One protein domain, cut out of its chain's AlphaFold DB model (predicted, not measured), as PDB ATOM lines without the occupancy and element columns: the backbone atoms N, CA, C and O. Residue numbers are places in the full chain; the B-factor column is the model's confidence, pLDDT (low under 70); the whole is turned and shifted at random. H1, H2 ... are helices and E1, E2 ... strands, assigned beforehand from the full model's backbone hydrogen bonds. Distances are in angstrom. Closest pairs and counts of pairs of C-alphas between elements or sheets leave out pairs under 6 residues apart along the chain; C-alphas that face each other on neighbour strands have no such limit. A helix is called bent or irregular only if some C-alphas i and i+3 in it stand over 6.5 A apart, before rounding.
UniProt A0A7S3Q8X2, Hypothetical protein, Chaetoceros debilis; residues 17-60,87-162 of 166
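AT A GLANCE: This is residues 17 to 60 and 87 to 162 of the 166 residues of the protein "Hypothetical protein" of Chaetoceros debilis (UniProt A0A7S3Q8X2). Two loose parts stand at opposite ends of a flat, open arch: a small cluster round H4, on which H3, H5 and H6 pack, and a sparse group of H1, H2, H7 and H8 with few contacts among them. The link of residues 131 to 141 bridges them. The printed part has 120 residues, with eight named helices and one named strand in the order H1 H2 E1 H3 H4 H5 H6 H7 H8, mostly helix. It is loose, with a radius of gyration of the C-alphas of 17.7 A and spans of 49 by 40 by 22 A.

HOW THE PARTS SIT: Start at the hub, H4, residues 99 to 112; it is irregular, with C-alphas 100 and 103 7.3 A apart. Its residues 101 to 106 alone touch H3, residues 92 to 96, closest at the C-alphas of Leu 95 and Cys 102, 4.8 A. Its residues 107 to 111 alone touch H5, residues 117 to 120, closest at the C-alphas of Ser 107 and Leu 120, 6.2 A. H6, residues 125 to 130, touches H4 about perpendicular at 78 degrees, closest at the C-alphas of Val 103 and Leu 125, 5.7 A. E1, residues 87 to 91, pairs with no named strand; its closest C-alpha to H4 is Val 90, 6.3 A from Gly 105. H1, residues 17 to 27, and H2, residues 41 to 50, are close but not clearly touching: the closest C-alphas, those of Arg 24 and Phe 50, are 6.3 A apart. H7, residues 142 to 145, and H8, residues 149 to 156, only just touch, only at the corner, with 3 pairs of C-alphas within 8 A, the closest Lys 143 and Tyr 149 at 5.4 A. The O i to N i+4 pairs are within hydrogen-bond range throughout H1, H3, H6 and H8, in 5 of 6 for H2 and 8 of 10 for H4; H5 and H7 are too short for one.

IN THESE COORDINATES: Find C-alpha 99 at (123.210, 89.124, 111.394); from there H4 runs 21.0 A to C-alpha 112. H1 begins at (133.414, 84.850, 125.282) and spans 15.5 A, H2 14.7 A and E1 13.4 A. H8 spans 10.6 A and ends at (125.069, 83.649, 137.351).

THE WHOLE: The C-alphas of Gly 59 and Lys 118 are the two farthest apart, 50.0 A. Residues 61 to 86 are not printed, and C-alphas 60 and 87 are 33.7 A apart across that cut. The links H1 to H2 and H6 to H7 are long. Look for pLDDT under 70 at residues 27 to 31, of which 27 belongs to H1, and at 137 to 139.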
ATOM      1  N   ASN A  17     132.921  85.173 126.628       91.62
ATOM      2  CA  ASN A  17     133.414  84.850 125.282       91.62
ATOM      3  C   ASN A  17     134.879  85.266 125.095       91.62
ATOM      4  O   ASN A  17     135.704  84.487 124.609       91.62
ATOM      5  N   ARG A  18     135.234  86.487 125.517       92.12
ATOM      6  CA  ARG A  18     136.612  86.992 125.443       92.12
ATOM      7  C   ARG A  18     137.571  86.127 126.263       92.12
ATOM      8  O   ARG A  18     138.650  85.794 125.778       92.12
ATOM      9  N   ARG A  19     137.197  85.737 127.486       92.31
ATOM     10  CA  ARG A  19     138.051  84.905 128.343       92.31
ATOM     11  C   ARG A  19     138.244  83.506 127.768       92.31
ATOM     12  O   ARG A  19     139.382  83.053 127.717       92.31
ATOM     13  N   LEU A  20     137.185  82.860 127.285       89.44
ATOM     14  CA  LEU A  20     137.292  81.558 126.619       89.44
ATOM     15  C   LEU A  20     138.179  81.629 125.371       89.44
ATOM     16  O   LEU A  20     139.041  80.773 125.176       89.44
ATOM     17  N   SER A  21     138.038  82.690 124.568       86.19
ATOM     18  CA  SER A  21     138.919  82.948 123.424       86.19
ATOM     19  C   SER A  21     140.383  83.067 123.862       86.19
ATOM     20  O   SER A  21     141.257  82.462 123.250       86.19
ATOM     21  N   ASN A  22     140.665  83.797 124.946       86.31
ATOM     22  CA  ASN A  22     142.025  83.937 125.474       86.31
ATOM     23  C   ASN A  22     142.585  82.611 126.009       86.31
ATOM     24  O   ASN A  22     143.763  82.321 125.801       86.31
ATOM     25  N   MET A  23     141.761  81.799 126.681       87.06
ATOM     26  CA  MET A  23     142.165  80.480 127.185       87.06
ATOM     27  C   MET A  23     142.544  79.544 126.041       87.06
ATOM     28  O   MET A  23     143.575  78.881 126.118       87.06
ATOM     29  N   ARG A  24     141.775  79.571 124.949       81.56
ATOM     30  CA  ARG A  24     142.102  78.859 123.714       81.56
ATOM     31  C   ARG A  24     143.475  79.271 123.183       81.56
ATOM     32  O   ARG A  24     144.356  78.426 123.117       81.56
ATOM     33  N   HIS A  25     143.704  80.563 122.932       77.75
ATOM     34  CA  HIS A  25     144.999  81.040 122.420       77.75
ATOM     35  C   HIS A  25     146.181  80.743 123.355       77.75
ATOM     36  O   HIS A  25     147.282  80.475 122.881       77.75
ATOM     37  N   SER A  26     145.962  80.748 124.673       76.75
ATOM     38  CA  SER A  26     147.009  80.421 125.652       76.75
ATOM     39  C   SER A  26     147.358  78.928 125.664       76.75
ATOM     40  O   SER A  26     148.492  78.566 125.964       76.75
ATOM     41  N   GLY A  27     146.400  78.058 125.332       66.88
ATOM     42  CA  GLY A  27     146.573  76.606 125.351       66.88
ATOM     43  C   GLY A  27     147.414  76.046 124.201       66.88
ATOM     44  O   GLY A  27     147.838  74.899 124.286       66.88
ATOM     45  N   HIS A  28     147.667  76.822 123.141       64.81
ATOM     46  CA  HIS A  28     148.380  76.336 121.951       64.81
ATOM     47  C   HIS A  28     149.897  76.545 121.995       64.81
ATOM     48  O   HIS A  28     150.569  76.150 121.054       64.81
ATOM     49  N   GLY A  29     150.452  77.258 122.985       61.38
ATOM     50  CA  GLY A  29     151.888  77.590 123.008       61.38
ATOM     51  C   GLY A  29     152.400  78.416 121.809       61.38
ATOM     52  O   GLY A  29     153.595  78.682 121.734       61.38
ATOM     53  N   GLY A  30     151.510  78.850 120.907       64.88
ATOM     54  CA  GLY A  30     151.834  79.503 119.634       64.88
ATOM     55  C   GLY A  30     151.717  78.610 118.389       64.88
ATOM     56  O   GLY A  30     151.862  79.129 117.288       64.88
ATOM     57  N   ASP A  31     151.413  77.315 118.537       67.38
ATOM     58  CA  ASP A  31     151.463  76.339 117.434       67.38
ATOM     59  C   ASP A  31     150.257  76.400 116.481       67.38
ATOM     60  O   ASP A  31     150.336  75.925 115.350       67.38
ATOM     61  N   VAL A  32     149.143  77.008 116.907       71.19
ATOM     62  CA  VAL A  32     147.945  77.190 116.072       71.19
ATOM     63  C   VAL A  32     147.701  78.688 115.857       71.19
ATOM     64  O   VAL A  32     147.615  79.433 116.845       71.19
ATOM     65  N   PRO A  33     147.566  79.159 114.602       76.56
ATOM     66  CA  PRO A  33     147.339  80.572 114.307       76.56
ATOM     67  C   PRO A  33     146.030  81.055 114.930       76.56
ATOM     68  O   PRO A  33     145.067  80.304 115.036       76.56
ATOM     69  N   ALA A  34     145.967  82.328 115.332       73.94
ATOM     70  CA  ALA A  34     144.790  82.879 116.013       73.94
ATOM     71  C   ALA A  34     143.511  82.872 115.150       73.94
ATOM     72  O   ALA A  34     142.400  82.860 115.687       73.94
ATOM     73  N   HIS A  35     143.674  82.859 113.829       79.31
ATOM     74  CA  HIS A  35     142.600  82.843 112.847       79.31
ATOM     75  C   HIS A  35     142.934  81.845 111.738       79.31
ATOM     76  O   HIS A  35     144.105  81.671 111.406       79.31
ATOM     77  N   CYS A  36     141.898  81.215 111.187       82.12
ATOM     78  CA  CYS A  36     141.999  80.350 110.016       82.12
ATOM     79  C   CYS A  36     141.465  81.089 108.791       82.12
ATOM     80  O   CYS A  36     140.499  81.857 108.905       82.12
ATOM     81  N   ASP A  37     142.060  80.836 107.632       83.62
ATOM     82  CA  ASP A  37     141.551  81.351 106.365       83.62
ATOM     83  C   ASP A  37     140.230  80.663 105.990       83.62
ATOM     84  O   ASP A  37     139.919  79.546 106.423       83.62
ATOM     85  N   LYS A  38     139.415  81.336 105.172       80.38
ATOM     86  CA  LYS A  38     138.200  80.729 104.611       80.38
ATOM     87  C   LYS A  38     138.571  79.474 103.803       80.38
ATOM     88  O   LYS A  38     139.272  79.570 102.803       80.38
ATOM     89  N   GLY A  39     138.048  78.318 104.218       81.38
ATOM     90  CA  GLY A  39     138.282  77.023 103.562       81.38
ATOM     91  C   GLY A  39     139.490  76.237 104.083       81.38
ATOM     92  O   GLY A  39     139.766  75.162 103.559       81.38
ATOM     93  N   ASP A  40     140.193  76.733 105.105       86.31
ATOM     94  CA  ASP A  40     141.268  75.991 105.770       86.31
ATOM     95  C   ASP A  40     140.701  75.037 106.838       86.31
ATOM     96  O   ASP A  40     140.670  75.324 108.040       86.31
ATOM     97  N   ASP A  41     140.198  73.892 106.375       86.31
ATOM     98  CA  ASP A  41     139.585  72.874 107.233       86.31
ATOM     99  C   ASP A  41     140.580  72.262 108.234       86.31
ATOM    100  O   ASP A  41     140.179  71.851 109.326       86.31
ATOM    101  N   GLU A  42     141.870  72.210 107.893       86.94
ATOM    102  CA  GLU A  42     142.918  71.673 108.764       86.94
ATOM    103  C   GLU A  42     143.148  72.601 109.959       86.94
ATOM    104  O   GLU A  42     143.042  72.165 111.111       86.94
ATOM    105  N   CYS A  43     143.340  73.899 109.706       84.75
ATOM    106  CA  CYS A  43     143.434  74.902 110.763       84.75
ATOM    107  C   CYS A  43     142.186  74.897 111.654       84.75
ATOM    108  O   CYS A  43     142.286  74.952 112.884       84.75
ATOM    109  N   MET A  44     140.999  74.786 111.051       82.69
ATOM    110  CA  MET A  44     139.734  74.737 111.784       82.69
ATOM    111  C   MET A  44     139.652  73.518 112.709       82.69
ATOM    112  O   MET A  44     139.253  73.645 113.871       82.69
ATOM    113  N   GLN A  45     140.056  72.339 112.232       83.81
ATOM    114  CA  GLN A  45     140.090  71.128 113.049       83.81
ATOM    115  C   GLN A  45     141.081  71.244 114.209       83.81
ATOM    116  O   GLN A  45     140.730  70.878 115.334       83.81
ATOM    117  N   GLU A  46     142.275  71.790 113.970       82.69
ATOM    118  CA  GLU A  46     143.255  72.051 115.028       82.69
ATOM    119  C   GLU A  46     142.694  73.022 116.071       82.69
ATOM    120  O   GLU A  46     142.652  72.699 117.260       82.69
ATOM    121  N   GLN A  47     142.124  74.151 115.640       79.94
ATOM    122  CA  GLN A  47     141.433  75.093 116.523       79.94
ATOM    123  C   GLN A  47     140.369  74.398 117.391       79.94
ATOM    124  O   GLN A  47     140.283  74.645 118.599       79.94
ATOM    125  N   PHE A  48     139.579  73.478 116.829       79.56
ATOM    126  CA  PHE A  48     138.548  72.759 117.581       79.56
ATOM    127  C   PHE A  48     139.089  71.760 118.602       79.56
ATOM    128  O   PHE A  48     138.429  71.564 119.633       79.56
ATOM    129  N   LYS A  49     140.252  71.139 118.366       79.00
ATOM    130  CA  LYS A  49     140.882  70.209 119.324       79.00
ATOM    131  C   LYS A  49     141.196  70.896 120.644       79.00
ATOM    132  O   LYS A  49     140.947  70.329 121.701       79.00
ATOM    133  N   PHE A  50     141.647  72.139 120.575       75.62
ATOM    134  CA  PHE A  50     142.023  72.921 121.747       75.62
ATOM    135  C   PHE A  50     140.898  73.816 122.291       75.62
ATOM    136  O   PHE A  50     141.063  74.460 123.323       75.62
ATOM    137  N   SER A  51     139.748  73.873 121.615       73.62
ATOM    138  CA  SER A  51     138.578  74.664 122.025       73.62
ATOM    139  C   SER A  51     137.594  73.836 122.857       73.62
ATOM    140  O   SER A  51     136.444  73.664 122.440       73.62
ATOM    141  N   GLN A  52     138.032  73.200 123.946       77.38
ATOM    142  CA  GLN A  52     137.145  72.345 124.748       77.38
ATOM    143  C   GLN A  52     137.571  72.273 126.216       77.38
ATOM    144  O   GLN A  52     138.754  72.371 126.527       77.38
ATOM    145  N   GLN A  53     136.590  72.008 127.084       83.19
ATOM    146  CA  GLN A  53     136.781  71.613 128.487       83.19
ATOM    147  C   GLN A  53     137.544  72.624 129.355       83.19
ATOM    148  O   GLN A  53     138.256  72.251 130.286       83.19
ATOM    149  N   PHE A  54     137.367  73.915 129.091       89.44
ATOM    150  CA  PHE A  54     137.925  74.962 129.931       89.44
ATOM    151  C   PHE A  54     137.247  74.974 131.299       89.44
ATOM    152  O   PHE A  54     136.025  75.082 131.398       89.44
ATOM    153  N   GLU A  55     138.046  74.906 132.358       91.50
ATOM    154  CA  GLU A  55     137.555  75.140 133.710       91.50
ATOM    155  C   GLU A  55     137.487  76.650 133.964       91.50
ATOM    156  O   GLU A  55     138.491  77.366 133.890       91.50
ATOM    157  N   PHE A  56     136.281  77.154 134.213       93.88
ATOM    158  CA  PHE A  56     136.040  78.563 134.507       93.88
ATOM    159  C   PHE A  56     135.909  78.763 136.020       93.88
ATOM    160  O   PHE A  56     135.410  77.888 136.723       93.88
ATOM    161  N   PHE A  57     136.305  79.918 136.555       94.44
ATOM    162  CA  PHE A  57     136.043  80.194 137.971       94.44
ATOM    163  C   PHE A  57     134.543  80.396 138.227       94.44
ATOM    164  O   PHE A  57     133.778  80.785 137.342       94.44
ATOM    165  N   VAL A  58     134.123  80.159 139.469       97.56
ATOM    166  CA  VAL A  58     132.714  80.175 139.896       97.56
ATOM    167  C   VAL A  58     132.536  80.976 141.190       97.56
ATOM    168  O   VAL A  58     133.481  81.524 141.759       97.56
ATOM    169  N   GLY A  59     131.296  81.085 141.670       97.44
ATOM    170  CA  GLY A  59     130.988  81.732 142.943       97.44
ATOM    171  C   GLY A  59     131.361  83.220 142.990       97.44
ATOM    172  O   GLY A  59     131.029  83.999 142.096       97.44
ATOM    173  N   LYS A  60     132.001  83.637 144.090       97.56
ATOM    174  CA  LYS A  60     132.341  85.045 144.345       97.56
ATOM    175  C   LYS A  60     133.390  85.573 143.367       97.56
ATOM    176  O   LYS A  60     133.281  86.722 142.957       97.56
ATOM    177  N   TYR A  87     133.445 109.753 119.934       93.81
ATOM    178  CA  TYR A  87     133.564 108.303 119.930       93.81
ATOM    179  C   TYR A  87     132.252 107.612 119.577       93.81
ATOM    180  O   TYR A  87     131.165 108.156 119.774       93.81
ATOM    181  N   ILE A  88     132.373 106.373 119.109       95.12
ATOM    182  CA  ILE A  88     131.268 105.416 119.058       95.12
ATOM    183  C   ILE A  88     131.607 104.201 119.910       95.12
ATOM    184  O   ILE A  88     132.771 103.814 120.040       95.12
ATOM    185  N   HIS A  89     130.573 103.587 120.470       95.44
ATOM    186  CA  HIS A  89     130.663 102.297 121.135       95.44
ATOM    187  C   HIS A  89     129.950 101.252 120.281       95.44
ATOM    188  O   HIS A  89     128.818 101.470 119.848       95.44
ATOM    189  N   VAL A  90     130.643 100.146 120.022       95.19
ATOM    190  CA  VAL A  90     130.117  98.976 119.312       95.19
ATOM    191  C   VAL A  90     130.537  97.704 120.038       95.19
ATOM    192  O   VAL A  90     131.619  97.647 120.635       95.19
ATOM    193  N   THR A  91     129.710  96.667 119.991       93.94
ATOM    194  CA  THR A  91     130.084  95.347 120.514       93.94
ATOM    195  C   THR A  91     130.600  94.434 119.404       93.94
ATOM    196  O   THR A  91     130.283  94.589 118.227       93.94
ATOM    197  N   TYR A  92     131.426  93.455 119.760       92.06
ATOM    198  CA  TYR A  92     131.850  92.397 118.849       92.06
ATOM    199  C   TYR A  92     130.637  91.641 118.296       92.06
ATOM    200  O   TYR A  92     130.585  91.325 117.112       92.06
ATOM    201  N   GLU A  93     129.647  91.391 119.148       89.81
ATOM    202  CA  GLU A  93     128.417  90.697 118.797       89.81
ATOM    203  C   GLU A  93     127.600  91.494 117.766       89.81
ATOM    204  O   GLU A  93     127.108  90.907 116.801       89.81
ATOM    205  N   GLU A  94     127.526  92.825 117.910       90.94
ATOM    206  CA  GLU A  94     126.942  93.720 116.904       90.94
ATOM    207  C   GLU A  94     127.690  93.649 115.574       90.94
ATOM    208  O   GLU A  94     127.041  93.710 114.548       90.94
ATOM    209  N   LEU A  95     129.020  93.523 115.565       90.56
ATOM    210  CA  LEU A  95     129.814  93.570 114.329       90.56
ATOM    211  C   LEU A  95     129.936  92.229 113.596       90.56
ATOM    212  O   LEU A  95     130.210  92.227 112.393       90.56
ATOM    213  N   TYR A  96     129.813  91.104 114.306       85.56
ATOM    214  CA  TYR A  96     130.217  89.797 113.772       85.56
ATOM    215  C   TYR A  96     129.261  88.636 114.056       85.56
ATOM    216  O   TYR A  96     129.347  87.626 113.358       85.56
ATOM    217  N   GLU A  97     128.396  88.707 115.072       79.94
ATOM    218  CA  GLU A  97     127.593  87.543 115.493       79.94
ATOM    219  C   GLU A  97     126.095  87.710 115.241       79.94
ATOM    220  O   GLU A  97     125.429  86.729 114.913       79.94
ATOM    221  N   ASN A  98     125.563  88.926 115.352       78.25
ATOM    222  CA  ASN A  98     124.151  89.196 115.128       78.25
ATOM    223  C   ASN A  98     123.913  89.697 113.700       78.25
ATOM    224  O   ASN A  98     124.069  90.883 113.422       78.25
ATOM    225  N   GLU A  99     123.497  88.801 112.803       75.56
ATOM    226  CA  GLU A  99     123.210  89.124 111.394       75.56
ATOM    227  C   GLU A  99     122.220  90.287 111.235       75.56
ATOM    228  O   GLU A  99     122.395  91.110 110.339       75.56
ATOM    229  N   ASN A 100     121.248  90.418 112.145       77.94
ATOM    230  CA  ASN A 100     120.258  91.496 112.104       77.94
ATOM    231  C   ASN A 100     120.846  92.865 112.479       77.94
ATOM    232  O   ASN A 100     120.303  93.882 112.065       77.94
ATOM    233  N   ASN A 101     121.943  92.896 113.244       84.12
ATOM    234  CA  ASN A 101     122.565  94.132 113.731       84.12
ATOM    235  C   ASN A 101     123.942  94.403 113.093       84.12
ATOM    236  O   ASN A 101     124.518  95.465 113.323       84.12
ATOM    237  N   CYS A 102     124.467  93.467 112.297       86.75
ATOM    238  CA  CYS A 102     125.788  93.541 111.672       86.75
ATOM    239  C   CYS A 102     125.940  94.779 110.787       86.75
ATOM    240  O   CYS A 102     126.864  95.573 110.974       86.75
ATOM    241  N   VAL A 103     124.988  94.998 109.879       90.94
ATOM    242  CA  VAL A 103     124.993  96.170 108.990       90.94
ATOM    243  C   VAL A 103     124.921  97.471 109.792       90.94
ATOM    244  O   VAL A 103     125.658  98.409 109.493       90.94
ATOM    245  N   ASP A 104     124.115  97.516 110.854       91.25
ATOM    246  CA  ASP A 104     123.981  98.695 111.715       91.25
ATOM    247  C   ASP A 104     125.274  98.992 112.484       91.25
ATOM    248  O   ASP A 104     125.712 100.144 112.556       91.25
ATOM    249  N   GLY A 105     125.918  97.961 113.040       92.38
ATOM    250  CA  GLY A 105     127.192  98.081 113.748       92.38
ATOM    251  C   GLY A 105     128.294  98.653 112.854       92.38
ATOM    252  O   GLY A 105     128.973  99.611 113.234       92.38
ATOM    253  N   TRP A 106     128.427  98.125 111.636       93.69
ATOM    254  CA  TRP A 106     129.380  98.635 110.648       93.69
ATOM    255  C   TRP A 106     129.004 100.024 110.127       93.69
ATOM    256  O   TRP A 106     129.878 100.880 109.991       93.69
ATOM    257  N   SER A 107     127.714 100.303 109.941       93.06
ATOM    258  CA  SER A 107     127.224 101.629 109.545       93.06
ATOM    259  C   SER A 107     127.581 102.712 110.565       93.06
ATOM    260  O   SER A 107     127.981 103.809 110.171       93.06
ATOM    261  N   LYS A 108     127.529 102.417 111.876       94.06
ATOM    262  CA  LYS A 108     128.001 103.342 112.929       94.06
ATOM    263  C   LYS A 108     129.476 103.710 112.728       94.06
ATOM    264  O   LYS A 108     129.826 104.887 112.814       94.06
ATOM    265  N   ILE A 109     130.328 102.720 112.439       93.94
ATOM    266  CA  ILE A 109     131.764 102.920 112.183       93.94
ATOM    267  C   ILE A 109     131.977 103.747 110.917       93.94
ATOM    268  O   ILE A 109     132.697 104.742 110.944       93.94
ATOM    269  N   PHE A 110     131.340 103.374 109.812       93.38
ATOM    270  CA  PHE A 110     131.520 104.065 108.540       93.38
ATOM    271  C   PHE A 110     131.020 105.510 108.570       93.38
ATOM    272  O   PHE A 110     131.692 106.392 108.034       93.38
ATOM    273  N   ARG A 111     129.912 105.781 109.268       92.69
ATOM    274  CA  ARG A 111     129.436 107.150 109.490       92.69
ATOM    275  C   ARG A 111     130.459 107.986 110.263       92.69
ATOM    276  O   ARG A 111     130.726 109.119 109.876       92.69
ATOM    277  N   LEU A 112     131.079 107.425 111.306       90.81
ATOM    278  CA  LEU A 112     132.154 108.096 112.053       90.81
ATOM    279  C   LEU A 112     133.379 108.394 111.169       90.81
ATOM    280  O   LEU A 112     134.044 109.410 111.352       90.81
ATOM    281  N   LEU A 113     133.666 107.526 110.196       89.50
ATOM    282  CA  LEU A 113     134.742 107.712 109.218       89.50
ATOM    283  C   LEU A 113     134.374 108.672 108.071       89.50
ATOM    284  O   LEU A 113     135.226 108.968 107.234       89.50
ATOM    285  N   GLY A 114     133.141 109.188 108.042       89.94
ATOM    286  CA  GLY A 114     132.692 110.202 107.090       89.94
ATOM    287  C   GLY A 114     132.038 109.663 105.818       89.94
ATOM    288  O   GLY A 114     131.935 110.413 104.847       89.94
ATOM    289  N   LEU A 115     131.595 108.400 105.794       91.69
ATOM    290  CA  LEU A 115     130.737 107.912 104.709       91.69
ATOM    291  C   LEU A 115     129.345 108.549 104.823       91.69
ATOM    292  O   LEU A 115     128.804 108.693 105.921       91.69
ATOM    293  N   ASP A 116     128.778 108.945 103.682       90.62
ATOM    294  CA  ASP A 116     127.460 109.572 103.632       90.62
ATOM    295  C   ASP A 116     126.321 108.553 103.765       90.62
ATOM    296  O   ASP A 116     126.471 107.369 103.458       90.62
ATOM    297  N   ASP A 117     125.152 109.025 104.205       89.69
ATOM    298  CA  ASP A 117     124.000 108.148 104.432       89.69
ATOM    299  C   ASP A 117     123.534 107.458 103.142       89.69
ATOM    300  O   ASP A 117     123.094 106.320 103.194       89.69
ATOM    301  N   LYS A 118     123.727 108.069 101.964       90.00
ATOM    302  CA  LYS A 118     123.374 107.434 100.682       90.00
ATOM    303  C   LYS A 118     124.208 106.187 100.400       90.00
ATOM    304  O   LYS A 118     123.705 105.230  99.818       90.00
ATOM    305  N   THR A 119     125.489 106.218 100.755       88.31
ATOM    306  CA  THR A 119     126.381 105.065 100.627       88.31
ATOM    307  C   THR A 119     125.984 103.995 101.643       88.31
ATOM    308  O   THR A 119     125.928 102.821 101.293       88.31
ATOM    309  N   LEU A 120     125.641 104.399 102.871       89.00
ATOM    310  CA  LEU A 120     125.231 103.484 103.943       89.00
ATOM    311  C   LEU A 120     123.864 102.831 103.694       89.00
ATOM    312  O   LEU A 120     123.704 101.658 104.004       89.00
ATOM    313  N   ASP A 121     122.915 103.538 103.075       89.06
ATOM    314  CA  ASP A 121     121.579 103.024 102.733       89.06
ATOM    315  C   ASP A 121     121.632 101.826 101.769       89.06
ATOM    316  O   ASP A 121     120.685 101.045 101.688       89.06
ATOM    317  N   ASN A 122     122.734 101.688 101.026       89.38
ATOM    318  CA  ASN A 122     122.960 100.581 100.101       89.38
ATOM    319  C   ASN A 122     123.844  99.474 100.689       89.38
ATOM    320  O   ASN A 122     124.039  98.467 100.018       89.38
ATOM    321  N   LEU A 123     124.375  99.642 101.907       88.94
ATOM    322  CA  LEU A 123     125.258  98.660 102.526       88.94
ATOM    323  C   LEU A 123     124.475  97.395 102.878       88.94
ATOM    324  O   LEU A 123     123.544  97.413 103.683       88.94
ATOM    325  N   THR A 124     124.892  96.274 102.309       90.38
ATOM    326  CA  THR A 124     124.277  94.971 102.563       90.38
ATOM    327  C   THR A 124     125.105  94.120 103.522       90.38
ATOM    328  O   THR A 124     126.322  94.271 103.654       90.38
ATOM    329  N   LEU A 125     124.442  93.163 104.180       87.44
ATOM    330  CA  LEU A 125     125.124  92.162 105.006       87.44
ATOM    331  C   LEU A 125     126.138  91.354 104.186       87.44
ATOM    332  O   LEU A 125     127.230  91.064 104.671       87.44
ATOM    333  N   GLU A 126     125.786  91.020 102.942       87.50
ATOM    334  CA  GLU A 126     126.647  90.273 102.023       87.50
ATOM    335  C   GLU A 126     127.938  91.038 101.721       87.50
ATOM    336  O   GLU A 126     129.018  90.466 101.841       87.50
ATOM    337  N   GLU A 127     127.856  92.335 101.412       87.44
ATOM    338  CA  GLU A 127     129.042  93.165 101.171       87.44
ATOM    339  C   GLU A 127     129.951  93.202 102.399       87.44
ATOM    340  O   GLU A 127     131.143  92.908 102.283       87.44
ATOM    341  N   VAL A 128     129.395  93.459 103.588       87.06
ATOM    342  CA  VAL A 128     130.157  93.457 104.847       87.06
ATOM    343  C   VAL A 128     130.863  92.113 105.063       87.06
ATOM    344  O   VAL A 128     132.072  92.068 105.303       87.06
ATOM    345  N   GLN A 129     130.137  91.002 104.937       83.50
ATOM    346  CA  GLN A 129     130.670  89.661 105.190       83.50
ATOM    347  C   GLN A 129     131.626  89.165 104.094       83.50
ATOM    348  O   GLN A 129     132.521  88.352 104.369       83.50
ATOM    349  N   SER A 130     131.478  89.651 102.859       83.88
ATOM    350  CA  SER A 130     132.373  89.321 101.745       83.88
ATOM    351  C   SER A 130     133.806  89.788 102.019       83.88
ATOM    352  O   SER A 130     134.759  89.094 101.661       83.88
ATOM    353  N   HIS A 131     133.958  90.891 102.760       83.69
ATOM    354  CA  HIS A 131     135.248  91.455 103.148       83.69
ATOM    355  C   HIS A 131     135.891  90.785 104.368       83.69
ATOM    356  O   HIS A 131     137.059  91.042 104.667       83.69
ATOM    357  N   PHE A 132     135.185  89.894 105.068       80.94
ATOM    358  CA  PHE A 132     135.806  89.102 106.124       80.94
ATOM    359  C   PHE A 132     136.724  88.049 105.494       80.94
ATOM    360  O   PHE A 132     136.257  87.114 104.851       80.94
ATOM    361  N   GLY A 133     138.039  88.189 105.664       70.38
ATOM    362  CA  GLY A 133     139.019  87.217 105.156       70.38
ATOM    363  C   GLY A 133     139.115  85.927 105.981       70.38
ATOM    364  O   GLY A 133     139.687  84.946 105.521       70.38
ATOM    365  N   MET A 134     138.543  85.912 107.186       76.44
ATOM    366  CA  MET A 134     138.753  84.856 108.181       76.44
ATOM    367  C   MET A 134     137.537  83.932 108.307       76.44
ATOM    368  O   MET A 134     136.390  84.374 108.198       76.44
ATOM    369  N   ALA A 135     137.787  82.655 108.591       73.25
ATOM    370  CA  ALA A 135     136.760  81.691 108.965       73.25
ATOM    371  C   ALA A 135     136.328  81.872 110.432       73.25
ATOM    372  O   ALA A 135     137.137  82.168 111.317       73.25
ATOM    373  N   LYS A 136     135.036  81.653 110.714       72.69
ATOM    374  CA  LYS A 136     134.508  81.653 112.085       72.69
ATOM    375  C   LYS A 136     134.962  80.385 112.811       72.69
ATOM    376  O   LYS A 136     134.433  79.308 112.563       72.69
ATOM    377  N   THR A 137     135.886  80.529 113.759       67.56
ATOM    378  CA  THR A 137     136.430  79.422 114.573       67.56
ATOM    379  C   THR A 137     135.637  79.150 115.860       67.56
ATOM    380  O   THR A 137     135.927  78.199 116.583       67.56
ATOM    381  N   SER A 138     134.620  79.963 116.184       66.25
ATOM    382  CA  SER A 138     133.718  79.765 117.331       66.25
ATOM    383  C   SER A 138     132.394  79.122 116.903       66.25
ATOM    384  O   SER A 138     131.384  79.795 116.720       66.25
ATOM    385  N   SER A 139     132.388  77.802 116.722       63.97
ATOM    386  CA  SER A 139     131.170  77.032 116.401       63.97
ATOM    387  C   SER A 139     130.520  76.365 117.619       63.97
ATOM    388  O   SER A 139     129.426  75.819 117.513       63.97
ATOM    389  N   LYS A 140     131.194  76.389 118.774       74.31
ATOM    390  CA  LYS A 140     130.810  75.662 119.986       74.31
ATOM    391  C   LYS A 140     130.070  76.554 120.973       74.31
ATOM    392  O   LYS A 140     130.429  77.717 121.143       74.31
ATOM    393  N   THR A 141     129.078  75.988 121.656       84.75
ATOM    394  CA  THR A 141     128.341  76.698 122.709       84.75
ATOM    395  C   THR A 141     129.186  76.813 123.978       84.75
ATOM    396  O   THR A 141     130.111  76.029 124.191       84.75
ATOM    397  N   HIS A 142     128.842  77.734 124.885       87.38
ATOM    398  CA  HIS A 142     129.468  77.792 126.213       87.38
ATOM    399  C   HIS A 142     129.446  76.444 126.948       87.38
ATOM    400  O   HIS A 142     130.413  76.102 127.626       87.38
ATOM    401  N   LYS A 143     128.376  75.662 126.769       89.19
ATOM    402  CA  LYS A 143     128.237  74.322 127.347       89.19
ATOM    403  C   LYS A 143     129.263  73.333 126.791       89.19
ATOM    404  O   LYS A 143     129.734  72.476 127.527       89.19
ATOM    405  N   ASP A 144     129.618  73.460 125.518       86.69
ATOM    406  CA  ASP A 144     130.631  72.609 124.886       86.69
ATOM    407  C   ASP A 144     132.057  73.066 125.235       86.69
ATOM    408  O   ASP A 144     133.001  72.274 125.237       86.69
ATOM    409  N   LEU A 145     132.226  74.364 125.510       88.25
ATOM    410  CA  LEU A 145     133.519  74.975 125.805       88.25
ATOM    411  C   LEU A 145     133.935  74.821 127.270       88.25
ATOM    412  O   LEU A 145     135.130  74.694 127.527       88.25
ATOM    413  N   MET A 146     132.994  74.842 128.216       92.75
ATOM    414  CA  MET A 146     133.288  74.814 129.651       92.75
ATOM    415  C   MET A 146     133.055  73.431 130.257       92.75
ATOM    416  O   MET A 146     131.955  72.889 130.170       92.75
ATOM    417  N   SER A 147     134.053  72.889 130.958       94.00
ATOM    418  CA  SER A 147     133.904  71.617 131.684       94.00
ATOM    419  C   SER A 147     132.954  71.730 132.882       94.00
ATOM    420  O   SER A 147     132.279  70.762 133.223       94.00
ATOM    421  N   ASN A 148     132.847  72.920 133.484       96.00
ATOM    422  CA  ASN A 148     132.001  73.211 134.641       96.00
ATOM    423  C   ASN A 148     130.856  74.199 134.333       96.00
ATOM    424  O   ASN A 148     130.448  74.987 135.190       96.00
ATOM    425  N   TYR A 149     130.304  74.149 133.112       96.00
ATOM    426  CA  TYR A 149     129.237  75.053 132.650       96.00
ATOM    427  C   TYR A 149     128.057  75.178 133.628       96.00
ATOM    428  O   TYR A 149     127.591  76.286 133.897       96.00
ATOM    429  N   ASP A 150     127.575  74.067 134.189       97.31
ATOM    430  CA  ASP A 150     126.410  74.084 135.082       97.31
ATOM    431  C   ASP A 150     126.678  74.854 136.388       97.31
ATOM    432  O   ASP A 150     125.777  75.496 136.935       97.31
ATOM    433  N   GLU A 151     127.921  74.863 136.871       97.94
ATOM    434  CA  GLU A 151     128.332  75.618 138.059       97.94
ATOM    435  C   GLU A 151     128.465  77.113 137.763       97.94
ATOM    436  O   GLU A 151     128.042  77.956 138.566       97.94
ATOM    437  N   VAL A 152     128.992  77.452 136.582       97.38
ATOM    438  CA  VAL A 152     129.025  78.826 136.062       97.38
ATOM    439  C   VAL A 152     127.596  79.348 135.927       97.38
ATOM    440  O   VAL A 152     127.258  80.390 136.494       97.38
ATOM    441  N   LYS A 153     126.715  78.580 135.280       97.62
ATOM    442  CA  LYS A 153     125.293  78.904 135.147       97.62
ATOM    443  C   LYS A 153     124.644  79.112 136.504       97.62
ATOM    444  O   LYS A 153     124.062  80.166 136.743       97.62
ATOM    445  N   LYS A 154     124.795  78.164 137.430       98.12
ATOM    446  CA  LYS A 154     124.261  78.280 138.794       98.12
ATOM    447  C   LYS A 154     124.770  79.528 139.519       98.12
ATOM    448  O   LYS A 154     124.026  80.124 140.292       98.12
ATOM    449  N   THR A 155     126.016  79.932 139.277       97.94
ATOM    450  CA  THR A 155     126.583  81.152 139.862       97.94
ATOM    451  C   THR A 155     125.892  82.413 139.335       97.94
ATOM    452  O   THR A 155     125.661  83.339 140.121       97.94
ATOM    453  N   LEU A 156     125.576  82.457 138.037       97.56
ATOM    454  CA  LEU A 156     125.069  83.649 137.351       97.56
ATOM    455  C   LEU A 156     123.542  83.756 137.306       97.56
ATOM    456  O   LEU A 156     123.025  84.859 137.140       97.56
ATOM    457  N   VAL A 157     122.810  82.652 137.481       97.31
ATOM    458  CA  VAL A 157     121.340  82.671 137.561       97.31
ATOM    459  C   VAL A 157     120.881  83.676 138.622       97.31
ATOM    460  O   VAL A 157     121.345  83.658 139.764       97.31
ATOM    461  N   GLY A 158     119.953  84.554 138.232       96.00
ATOM    462  CA  GLY A 158     119.401  85.598 139.100       96.00
ATOM    463  C   GLY A 158     120.318  86.809 139.308       96.00
ATOM    464  O   GLY A 158     120.040  87.627 140.181       96.00
ATOM    465  N   THR A 159     121.403  86.925 138.541       96.88
ATOM    466  CA  THR A 159     122.268  88.114 138.507       96.88
ATOM    467  C   THR A 159     122.109  88.864 137.185       96.88
ATOM    468  O   THR A 159     121.657  88.285 136.200       96.88
ATOM    469  N   GLU A 160     122.538  90.126 137.147       96.00
ATOM    470  CA  GLU A 160     122.584  90.948 135.923       96.00
ATOM    471  C   GLU A 160     123.506  90.376 134.832       96.00
ATOM    472  O   GLU A 160     123.370  90.697 133.659       96.00
ATOM    473  N   PHE A 161     124.406  89.464 135.204       97.06
ATOM    474  CA  PHE A 161     125.354  88.834 134.293       97.06
ATOM    475  C   PHE A 161     124.840  87.541 133.651       97.06
ATOM    476  O   PHE A 161     125.591  86.888 132.927       97.06
ATOM    477  N   TYR A 162     123.604  87.116 133.937       96.19
ATOM    478  CA  TYR A 162     123.079  85.846 133.424       96.19
ATOM    479  C   TYR A 162     123.071  85.787 131.892       96.19
ATOM    480  O   TYR A 162     123.426  84.758 131.316       96.19
TER     481      TYR A 162